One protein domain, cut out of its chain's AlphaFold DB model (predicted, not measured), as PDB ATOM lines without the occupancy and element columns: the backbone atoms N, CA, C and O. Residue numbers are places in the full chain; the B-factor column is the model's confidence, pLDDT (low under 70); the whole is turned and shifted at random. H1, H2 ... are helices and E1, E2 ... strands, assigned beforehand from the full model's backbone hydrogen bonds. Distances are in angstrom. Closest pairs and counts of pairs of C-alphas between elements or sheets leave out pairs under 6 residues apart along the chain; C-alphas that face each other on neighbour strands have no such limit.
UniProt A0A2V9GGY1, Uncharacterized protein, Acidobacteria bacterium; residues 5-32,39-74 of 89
ATOM      1  N   VAL A   5      20.579   7.955 125.556       87.31
ATOM      2  CA  VAL A   5      21.738   8.195 124.695       87.31
ATOM      3  C   VAL A   5      21.896   9.703 124.533       87.31
ATOM      4  O   VAL A   5      20.906  10.404 124.324       87.31
ATOM      5  N   VAL A   6      23.130  10.192 124.635       87.56
ATOM      6  CA  VAL A   6      23.497  11.590 124.378       87.56
ATOM      7  C   VAL A   6      24.442  11.630 123.187       87.56
ATOM      8  O   VAL A   6      25.325  10.785 123.073       87.56
ATOM      9  N   THR A   7      24.269  12.604 122.302       89.50
ATOM     10  CA  THR A   7      25.167  12.796 121.161       89.50
ATOM     11  C   THR A   7      26.153  13.905 121.483       89.50
ATOM     12  O   THR A   7      25.733  15.018 121.759       89.50
ATOM     13  N   ILE A   8      27.452  13.609 121.429       87.31
ATOM     14  CA  ILE A   8      28.539  14.582 121.591       87.31
ATOM     15  C   ILE A   8      29.435  14.455 120.362       87.31
ATOM     16  O   ILE A   8      29.936  13.364 120.091       87.31
ATOM     17  N   ASN A   9      29.613  15.545 119.611       86.62
ATOM     18  CA  ASN A   9      30.399  15.568 118.370       86.62
ATOM     19  C   ASN A   9      30.053  14.402 117.415       86.62
ATOM     20  O   ASN A   9      30.905  13.607 117.025       86.62
ATOM     21  N   ASN A  10      28.760  14.235 117.117       84.44
ATOM     22  CA  ASN A  10      28.202  13.159 116.281       84.44
ATOM     23  C   ASN A  10      28.463  11.719 116.778       84.44
ATOM     24  O   ASN A  10      28.141  10.760 116.077       84.44
ATOM     25  N   THR A  11      28.987  11.549 117.993       86.94
ATOM     26  CA  THR A  11      29.192  10.247 118.635       86.94
ATOM     27  C   THR A  11      28.119  10.014 119.691       86.94
ATOM     28  O   THR A  11      27.836  10.890 120.507       86.94
ATOM     29  N   HIS A  12      27.519   8.825 119.680       90.69
ATOM     30  CA  HIS A  12      26.491   8.432 120.638       90.69
ATOM     31  C   HIS A  12      27.122   7.844 121.894       90.69
ATOM     32  O   HIS A  12      27.856   6.857 121.823       90.69
ATOM     33  N   TRP A  13      26.775   8.417 123.038       91.19
ATOM     34  CA  TRP A  13      27.263   8.005 124.339       91.19
ATOM     35  C   TRP A  13      26.126   7.473 125.203       91.19
ATOM     36  O   TRP A  13      25.045   8.073 125.245       91.19
ATOM     37  N   PRO A  14      26.356   6.357 125.906       92.19
ATOM     38  CA  PRO A  14      25.398   5.858 126.865       92.19
ATOM     39  C   PRO A  14      25.163   6.867 127.992       92.19
ATOM     40  O   PRO A  14      26.108   7.459 128.518       92.19
ATOM     41  N   ALA A  15      23.908   7.000 128.413       90.94
ATOM     42  CA  ALA A  15      23.541   7.793 129.572       90.94
ATOM     43  C   ALA A  15      22.587   7.041 130.509       90.94
ATOM     44  O   ALA A  15      21.799   6.189 130.088       90.94
ATOM     45  N   TYR A  16      22.677   7.378 131.792       88.06
ATOM     46  CA  TYR A  16      21.866   6.829 132.868       88.06
ATOM     47  C   TYR A  16      21.115   7.955 133.561       88.06
ATOM     48  O   TYR A  16      21.743   8.827 134.175       88.06
ATOM     49  N   ARG A  17      19.782   7.927 133.536       83.19
ATOM     50  CA  ARG A  17      19.014   8.822 134.400       83.19
ATOM     51  C   ARG A  17      19.016   8.318 135.833       83.19
ATOM     52  O   ARG A  17      18.808   7.144 136.131       83.19
ATOM     53  N   LYS A  18      19.218   9.262 136.737       76.88
ATOM     54  CA  LYS A  18      18.994   9.121 138.169       76.88
ATOM     55  C   LYS A  18      18.086  10.271 138.612       76.88
ATOM     56  O   LYS A  18      18.070  11.322 137.971       76.88
ATOM     57  N   PRO A  19      17.308  10.112 139.692       78.88
ATOM     58  CA  PRO A  19      16.572  11.234 140.258       78.88
ATOM     59  C   PRO A  19      17.527  12.407 140.529       78.88
ATOM     60  O   PRO A  19      18.476  12.267 141.296       78.88
ATOM     61  N   GLY A  20      17.299  13.534 139.851       75.69
ATOM     62  CA  GLY A  20      18.102  14.749 139.994       75.69
ATOM     63  C   GLY A  20      19.405  14.816 139.187       75.69
ATOM     64  O   GLY A  20      20.097  15.814 139.321       75.69
ATOM     65  N   ALA A  21      19.756  13.816 138.365       80.44
ATOM     66  CA  ALA A  21      20.948  13.884 137.512       80.44
ATOM     67  C   ALA A  21      20.890  12.908 136.327       80.44
ATOM     68  O   ALA A  21      20.345  11.811 136.428       80.44
ATOM     69  N   THR A  22      21.538  13.256 135.218       86.44
ATOM     70  CA  THR A  22      21.841  12.299 134.142       86.44
ATOM     71  C   THR A  22      23.348  12.084 134.094       86.44
ATOM     72  O   THR A  22      24.097  13.053 134.097       86.44
ATOM     73  N   LEU A  23      23.797  10.828 134.084       90.00
ATOM     74  CA  LEU A  23      25.213  10.466 134.003       90.00
ATOM     75  C   LEU A  23      25.540   9.941 132.612       90.00
ATOM     76  O   LEU A  23      24.947   8.952 132.194       90.00
ATOM     77  N   VAL A  24      26.493  10.562 131.931       92.38
ATOM     78  CA  VAL A  24      27.018  10.119 130.634       92.38
ATOM     79  C   VAL A  24      28.288   9.302 130.864       92.38
ATOM     80  O   VAL A  24      29.142   9.698 131.657       92.38
ATOM     81  N   ASP A  25      28.406   8.155 130.201       94.00
ATOM     82  CA  ASP A  25      29.553   7.248 130.312       94.00
ATOM     83  C   ASP A  25      30.446   7.382 129.075       94.00
ATOM     84  O   ASP A  25      30.074   6.953 127.986       94.00
ATOM     85  N   LEU A  26      31.619   7.996 129.247       95.12
ATOM     86  CA  LEU A  26      32.626   8.209 128.203       95.12
ATOM     87  C   LEU A  26      33.666   7.086 128.121       95.12
ATOM     88  O   LEU A  26      34.702   7.230 127.468       95.12
ATOM     89  N   ARG A  27      33.458   5.963 128.805       95.38
ATOM     90  CA  ARG A  27      34.370   4.827 128.687       95.38
ATOM     91  C   ARG A  27      34.104   4.092 127.378       95.38
ATOM     92  O   ARG A  27      32.963   3.899 126.969       95.38
ATOM     93  N   ILE A  28      35.175   3.645 126.739       93.06
ATOM     94  CA  ILE A  28      35.118   2.888 125.488       93.06
ATOM     95  C   ILE A  28      35.465   1.428 125.744       93.06
ATOM     96  O   ILE A  28      36.125   1.109 126.733       93.06
ATOM     97  N   LEU A  29      35.014   0.538 124.862       91.56
ATOM     98  CA  LEU A  29      35.403  -0.869 124.922       91.56
ATOM     99  C   LEU A  29      36.922  -0.984 124.855       91.56
ATOM    100  O   LEU A  29      37.561  -0.342 124.020       91.56
ATOM    101  N   ASP A  30      37.484  -1.797 125.741       92.69
ATOM    102  CA  ASP A  30      38.906  -2.079 125.744       92.69
ATOM    103  C   ASP A  30      39.261  -2.910 124.496       92.69
ATOM    104  O   ASP A  30      38.833  -4.063 124.393       92.69
ATOM    105  N   PRO A  31      40.006  -2.356 123.518       87.75
ATOM    106  CA  PRO A  31      40.312  -3.054 122.270       87.75
ATOM    107  C   PRO A  31      41.177  -4.299 122.475       87.75
ATOM    108  O   PRO A  31      41.223  -5.148 121.581       87.75
ATOM    109  N   ASP A  32      41.837  -4.416 123.626       91.31
ATOM    110  CA  ASP A  32      42.697  -5.541 123.987       91.31
ATOM    111  C   ASP A  32      41.930  -6.627 124.760       91.31
ATOM    112  O   ASP A  32      42.403  -7.757 124.898       91.31
ATOM    113  N   ARG A  39      35.436  -5.191 128.812       92.44
ATOM    114  CA  ARG A  39      35.501  -4.103 129.781       92.44
ATOM    115  C   ARG A  39      35.418  -2.746 129.100       92.44
ATOM    116  O   ARG A  39      35.910  -2.543 127.995       92.44
ATOM    117  N   LEU A  40      34.835  -1.794 129.822       92.69
ATOM    118  CA  LEU A  40      34.877  -0.381 129.475       92.69
ATOM    119  C   LEU A  40      36.037   0.295 130.212       92.69
ATOM    120  O   LEU A  40      36.171   0.156 131.431       92.69
ATOM    121  N   VAL A  41      36.850   1.041 129.472       95.38
ATOM    122  CA  VAL A  41      38.030   1.754 129.966       95.38
ATOM    123  C   VAL A  41      37.967   3.227 129.575       95.38
ATOM    124  O   VAL A  41      37.524   3.586 128.484       95.38
ATOM    125  N   PHE A  42      38.405   4.098 130.480       96.44
ATOM    126  CA  PHE A  42      38.534   5.522 130.197       96.44
ATOM    127  C   PHE A  42      39.859   5.770 129.462       96.44
ATOM    128  O   PHE A  42      40.922   5.497 130.016       96.44
ATOM    129  N   ARG A  43      39.796   6.238 128.208       96.19
ATOM    130  CA  ARG A  43      40.969   6.516 127.357       96.19
ATOM    131  C   ARG A  43      40.907   7.966 126.840       96.19
ATOM    132  O   ARG A  43      40.349   8.187 125.762       96.19
ATOM    133  N   PRO A  44      41.409   8.955 127.602       95.62
ATOM    134  CA  PRO A  44      41.241  10.379 127.292       95.62
ATOM    135  C   PRO A  44      41.856  10.786 125.945       95.62
ATOM    136  O   PRO A  44      41.269  11.588 125.222       95.62
ATOM    137  N   GLU A  45      42.974  10.178 125.550       95.69
ATOM    138  CA  GLU A  45      43.615  10.417 124.253       95.69
ATOM    139  C   GLU A  45      42.675  10.021 123.111       95.69
ATOM    140  O   GLU A  45      42.495  10.770 122.152       95.69
ATOM    141  N   LYS A  46      41.990   8.879 123.253       93.81
ATOM    142  CA  LYS A  46      41.056   8.403 122.235       93.81
ATOM    143  C   LYS A  46      39.797   9.261 122.157       93.81
ATOM    144  O   LYS A  46      39.267   9.466 121.070       93.81
ATOM    145  N   LEU A  47      39.324   9.775 123.290       94.25
ATOM    146  CA  LEU A  47      38.200  10.713 123.326       94.25
ATOM    147  C   LEU A  47      38.547  12.025 122.612       94.25
ATOM    148  O   LEU A  47      37.716  12.546 121.872       94.25
ATOM    149  N   SER A  48      39.780  12.509 122.765       94.12
ATOM    150  CA  SER A  48      40.278  13.676 122.029       94.12
ATOM    151  C   SER A  48      40.282  13.432 120.514       94.12
ATOM    152  O   SER A  48      39.781  14.258 119.754       94.12
ATOM    153  N   GLU A  49      40.737  12.258 120.062       93.19
ATOM    154  CA  GLU A  49      40.674  11.865 118.641       93.19
ATOM    155  C   GLU A  49      39.238  11.774 118.095       93.19
ATOM    156  O   GLU A  49      39.013  12.015 116.911       93.19
ATOM    157  N   LEU A  50      38.262  11.436 118.946       90.38
ATOM    158  CA  LEU A  50      36.831  11.439 118.611       90.38
ATOM    159  C   LEU A  50      36.212  12.851 118.655       90.38
ATOM    160  O   LEU A  50      35.007  13.011 118.452       90.38
ATOM    161  N   GLY A  51      37.021  13.877 118.928       91.06
ATOM    162  CA  GLY A  51      36.605  15.272 119.023       91.06
ATOM    163  C   GLY A  51      35.732  15.567 120.242       91.06
ATOM    164  O   GLY A  51      34.935  16.503 120.220       91.06
ATOM    165  N   ILE A  52      35.865  14.780 121.313       91.06
ATOM    166  CA  ILE A  52      35.254  15.123 122.595       91.06
ATOM    167  C   ILE A  52      35.999  16.337 123.175       91.06
ATOM    168  O   ILE A  52      37.226  16.296 123.290       91.06
ATOM    169  N   PRO A  53      35.291  17.417 123.556       90.75
ATOM    170  CA  PRO A  53      35.925  18.608 124.109       90.75
ATOM    171  C   PRO A  53      36.805  18.310 125.330       90.75
ATOM    172  O   PRO A  53      36.395  17.583 126.236       90.75
ATOM    173  N   ALA A  54      37.980  18.943 125.403       90.94
ATOM    174  CA  ALA A  54      38.943  18.742 126.491       90.94
ATOM    175  C   ALA A  54      38.331  18.973 127.885       90.94
ATOM    176  O   ALA A  54      38.571  18.186 128.792       90.94
ATOM    177  N   ALA A  55      37.461  19.980 128.034       90.31
ATOM    178  CA  ALA A  55      36.762  20.254 129.290       90.31
ATOM    179  C   ALA A  55      35.917  19.060 129.778       90.31
ATOM    180  O   ALA A  55      35.891  18.761 130.971       90.31
ATOM    181  N   LEU A  56      35.277  18.336 128.854       91.44
ATOM    182  CA  LEU A  56      34.514  17.128 129.170       91.44
ATOM    183  C   LEU A  56      35.438  15.963 129.526       91.44
ATOM    184  O   LEU A  56      35.170  15.214 130.456       91.44
ATOM    185  N   ILE A  57      36.566  15.825 128.834       93.88
ATOM    186  CA  ILE A  57      37.566  14.806 129.174       93.88
ATOM    187  C   ILE A  57      38.128  15.061 130.582       93.88
ATOM    188  O   ILE A  57      38.238  14.132 131.379       93.88
ATOM    189  N   GLU A  58      38.429  16.314 130.924       93.50
ATOM    190  CA  GLU A  58      38.927  16.697 132.248       93.50
ATOM    191  C   GLU A  58      37.903  16.463 133.361       93.50
ATOM    192  O   GLU A  58      38.265  15.975 134.434       93.50
ATOM    193  N   ALA A  59      36.631  16.794 133.129       92.31
ATOM    194  CA  ALA A  59      35.562  16.519 134.083       92.31
ATOM    195  C   ALA A  59      35.399  15.004 134.305       92.31
ATOM    196  O   ALA A  59      35.379  14.544 135.448       92.31
ATOM    197  N   ALA A  60      35.427  14.212 133.229       94.00
ATOM    198  CA  ALA A  60      35.372  12.754 133.300       94.00
ATOM    199  C   ALA A  60      36.610  12.137 133.975       94.00
ATOM    200  O   ALA A  60      36.514  11.102 134.635       94.00
ATOM    201  N   ALA A  61      37.782  12.763 133.856       95.62
ATOM    202  CA  ALA A  61      39.001  12.315 134.530       95.62
ATOM    203  C   ALA A  61      38.955  12.529 136.054       95.62
ATOM    204  O   ALA A  61      39.631  11.815 136.799       95.62
ATOM    205  N   LYS A  62      38.157  13.500 136.518       94.12
ATOM    206  CA  LYS A  62      37.951  13.817 137.940       94.12
ATOM    207  C   LYS A  62      36.845  12.979 138.589       94.12
ATOM    208  O   LYS A  62      36.719  13.000 139.812       94.12
ATOM    209  N   SER A  63      36.046  12.250 137.808       91.88
ATOM    210  CA  SER A  63      34.951  11.441 138.339       91.88
ATOM    211  C   SER A  63      35.451  10.181 139.058       91.88
ATOM    212  O   SER A  63      36.510   9.631 138.748       91.88
ATOM    213  N   GLY A  64      34.658   9.691 140.014       89.25
ATOM    214  CA  GLY A  64      34.903   8.435 140.722       89.25
ATOM    215  C   GLY A  64      33.743   7.458 140.531       89.25
ATOM    216  O   GLY A  64      32.689   7.681 141.129       89.25
ATOM    217  N   PRO A  65      33.900   6.366 139.755       91.06
ATOM    218  CA  PRO A  65      35.042   6.004 138.893       91.06
ATOM    219  C   PRO A  65      35.246   6.970 137.713       91.06
ATOM    220  O   PRO A  65      34.337   7.723 137.371       91.06
ATOM    221  N   GLN A  66      36.426   6.940 137.085       95.19
ATOM    222  CA  GLN A  66      36.753   7.794 135.933       95.19
ATOM    223  C   GLN A  66      35.912   7.456 134.698       95.19
ATOM    224  O   GLN A  66      35.524   6.302 134.491       95.19
ATOM    225  N   GLY A  67      35.697   8.464 133.855       94.44
ATOM    226  CA  GLY A  67      34.966   8.341 132.598       94.44
ATOM    227  C   GLY A  67      33.480   8.661 132.699       94.44
ATOM    228  O   GLY A  67      32.750   8.353 131.766       94.44
ATOM    229  N   PHE A  68      33.028   9.272 133.793       93.38
ATOM    230  CA  PHE A  68      31.636   9.674 133.966       93.38
ATOM    231  C   PHE A  68      31.492  11.189 133.980       93.38
ATOM    232  O   PHE A  68      32.278  11.896 134.600       93.38
ATOM    233  N   LEU A  69      30.433  11.668 133.342       91.62
ATOM    234  CA  LEU A  69      30.064  13.076 133.304       91.62
ATOM    235  C   LEU A  69      28.657  13.275 133.826       91.62
ATOM    236  O   LEU A  69      27.775  12.472 133.524       91.62
ATOM    237  N   LEU A  70      28.427  14.362 134.556       87.69
ATOM    238  CA  LEU A  70      27.067  14.836 134.767       87.69
ATOM    239  C   LEU A  70      26.618  15.561 133.500       87.69
ATOM    240  O   LEU A  70      27.373  16.310 132.889       87.69
ATOM    241  N   PHE A  71      25.379  15.328 133.087       76.88
ATOM    242  CA  PHE A  71      24.796  15.987 131.922       76.88
ATOM    243  C   PHE A  71      24.776  17.511 132.074       76.88
ATOM    244  O   PHE A  71      24.956  18.218 131.092       76.88
ATOM    245  N   ASP A  72      24.621  18.006 133.303       75.12
ATOM    246  CA  ASP A  72      24.647  19.438 133.608       75.12
ATOM    247  C   ASP A  72      26.041  20.066 133.400       75.12
ATOM    248  O   ASP A  72      26.144  21.280 133.248       75.12
ATOM    249  N   ASP A  73      27.102  19.248 133.333       69.00
ATOM    250  CA  ASP A  73      28.464  19.685 132.994       69.00
ATOM    251  C   ASP A  73      28.695  19.753 131.472       69.00
ATOM    252  O   ASP A  73      29.762  20.181 131.019       69.00
ATOM    253  N   LEU A  74      27.727  19.316 130.652       67.88
ATOM    254  CA  LEU A  74      27.827  19.455 129.204       67.88
ATOM    255  C   LEU A  74      27.640  20.929 128.824       67.88
ATOM    256  O   LEU A  74      26.642  21.537 129.218       67.88
TER     257      LEU A  74
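AT A GLANCE: This is residues 5 to 32 and 39 to 74 of the 89 residues of an uncharacterized protein of Acidobacteria bacterium (UniProt A0A2V9GGY1). A small antiparallel sheet of four strands, curled like part of a barrel, has a helical hairpin at its E4 edge: H2 packs across E4, and H1 packs on H2, beyond the sheet. Between E3 and H1, residues 28 to 29 and 40 to 41 pair briefly on either side of a cut. You have 64 printed residues, in the order E1 E2 E3 H1 H2 E4; the sheet runs E1 E2 E3 E4, and the class is mixed, helices and strands. The whole is compact, with a radius of gyration of the C-alphas of 11.0 A, yet only just elongated, spanning 35 by 23 by 21 A.

HOW THE PARTS SIT: Begin with E1, residues 5 to 8, an edge strand that forms a hairpin with E2, residues 11 to 18; look for N 6 and O 13 at 2.9 A. E2 is staggered: its residues 11 to 14 pair with E1, and 15 to 18 with E3, residues 21 to 25. E2 and E3 are also a hairpin, at 143 degrees, with N 16 and O 23 at 2.8 A. E1, E2 and E3 form a meander, each strand the antiparallel neighbour of the one before. E3 is the antiparallel neighbour of E4, residues 68 to 70, the other edge strand, with N 24 and O 69 at 2.8 A. The sheet is only just strongly twisted, its C-alphas lying up to 4.3 A off the best plane. H2, residues 54 to 62, is on the sheet over E4, across the strands at 63 degrees on the local plane; its closest C-alphas to E4 are those of Ala 60 and Phe 68, 4.9 A apart. H1, residues 44 to 49, is not on the sheet. H1 and H2 touch as a helical hairpin, at a shallow tilt of 20 degrees, opposite ways, with the C-alphas of Pro 44 and Ile 57 closest at 6.1 A. In H1 and H2 every O i to N i+4 pair is within hydrogen-bond range.

IN THESE COORDINATES: Find C-alpha 5 at (21.738, 8.195, 124.695), where E1 begins its 9.8 A. E2 covers 22.1 A from C-alpha 11 to 18, and E3 13.0 A from 21 to 25. H1 runs 8.8 A from C-alpha 44, at (41.241, 10.379, 127.292), to 49, and H2 12.5 A from 54 to 62. E4 spans 6.9 A and ends at C-alpha 70, (27.067, 14.836, 134.767).

THE WHOLE: The farthest C-alphas are those of Gly 20 and Asp 32, 35.7 A apart. Residues 33 to 38 are not printed, and C-alphas 32 and 39 stand 9.3 A apart across the cut. The links printed whole are tight. Residues 73 to 74 have pLDDT under 70; the mean of the printed part is 89.5.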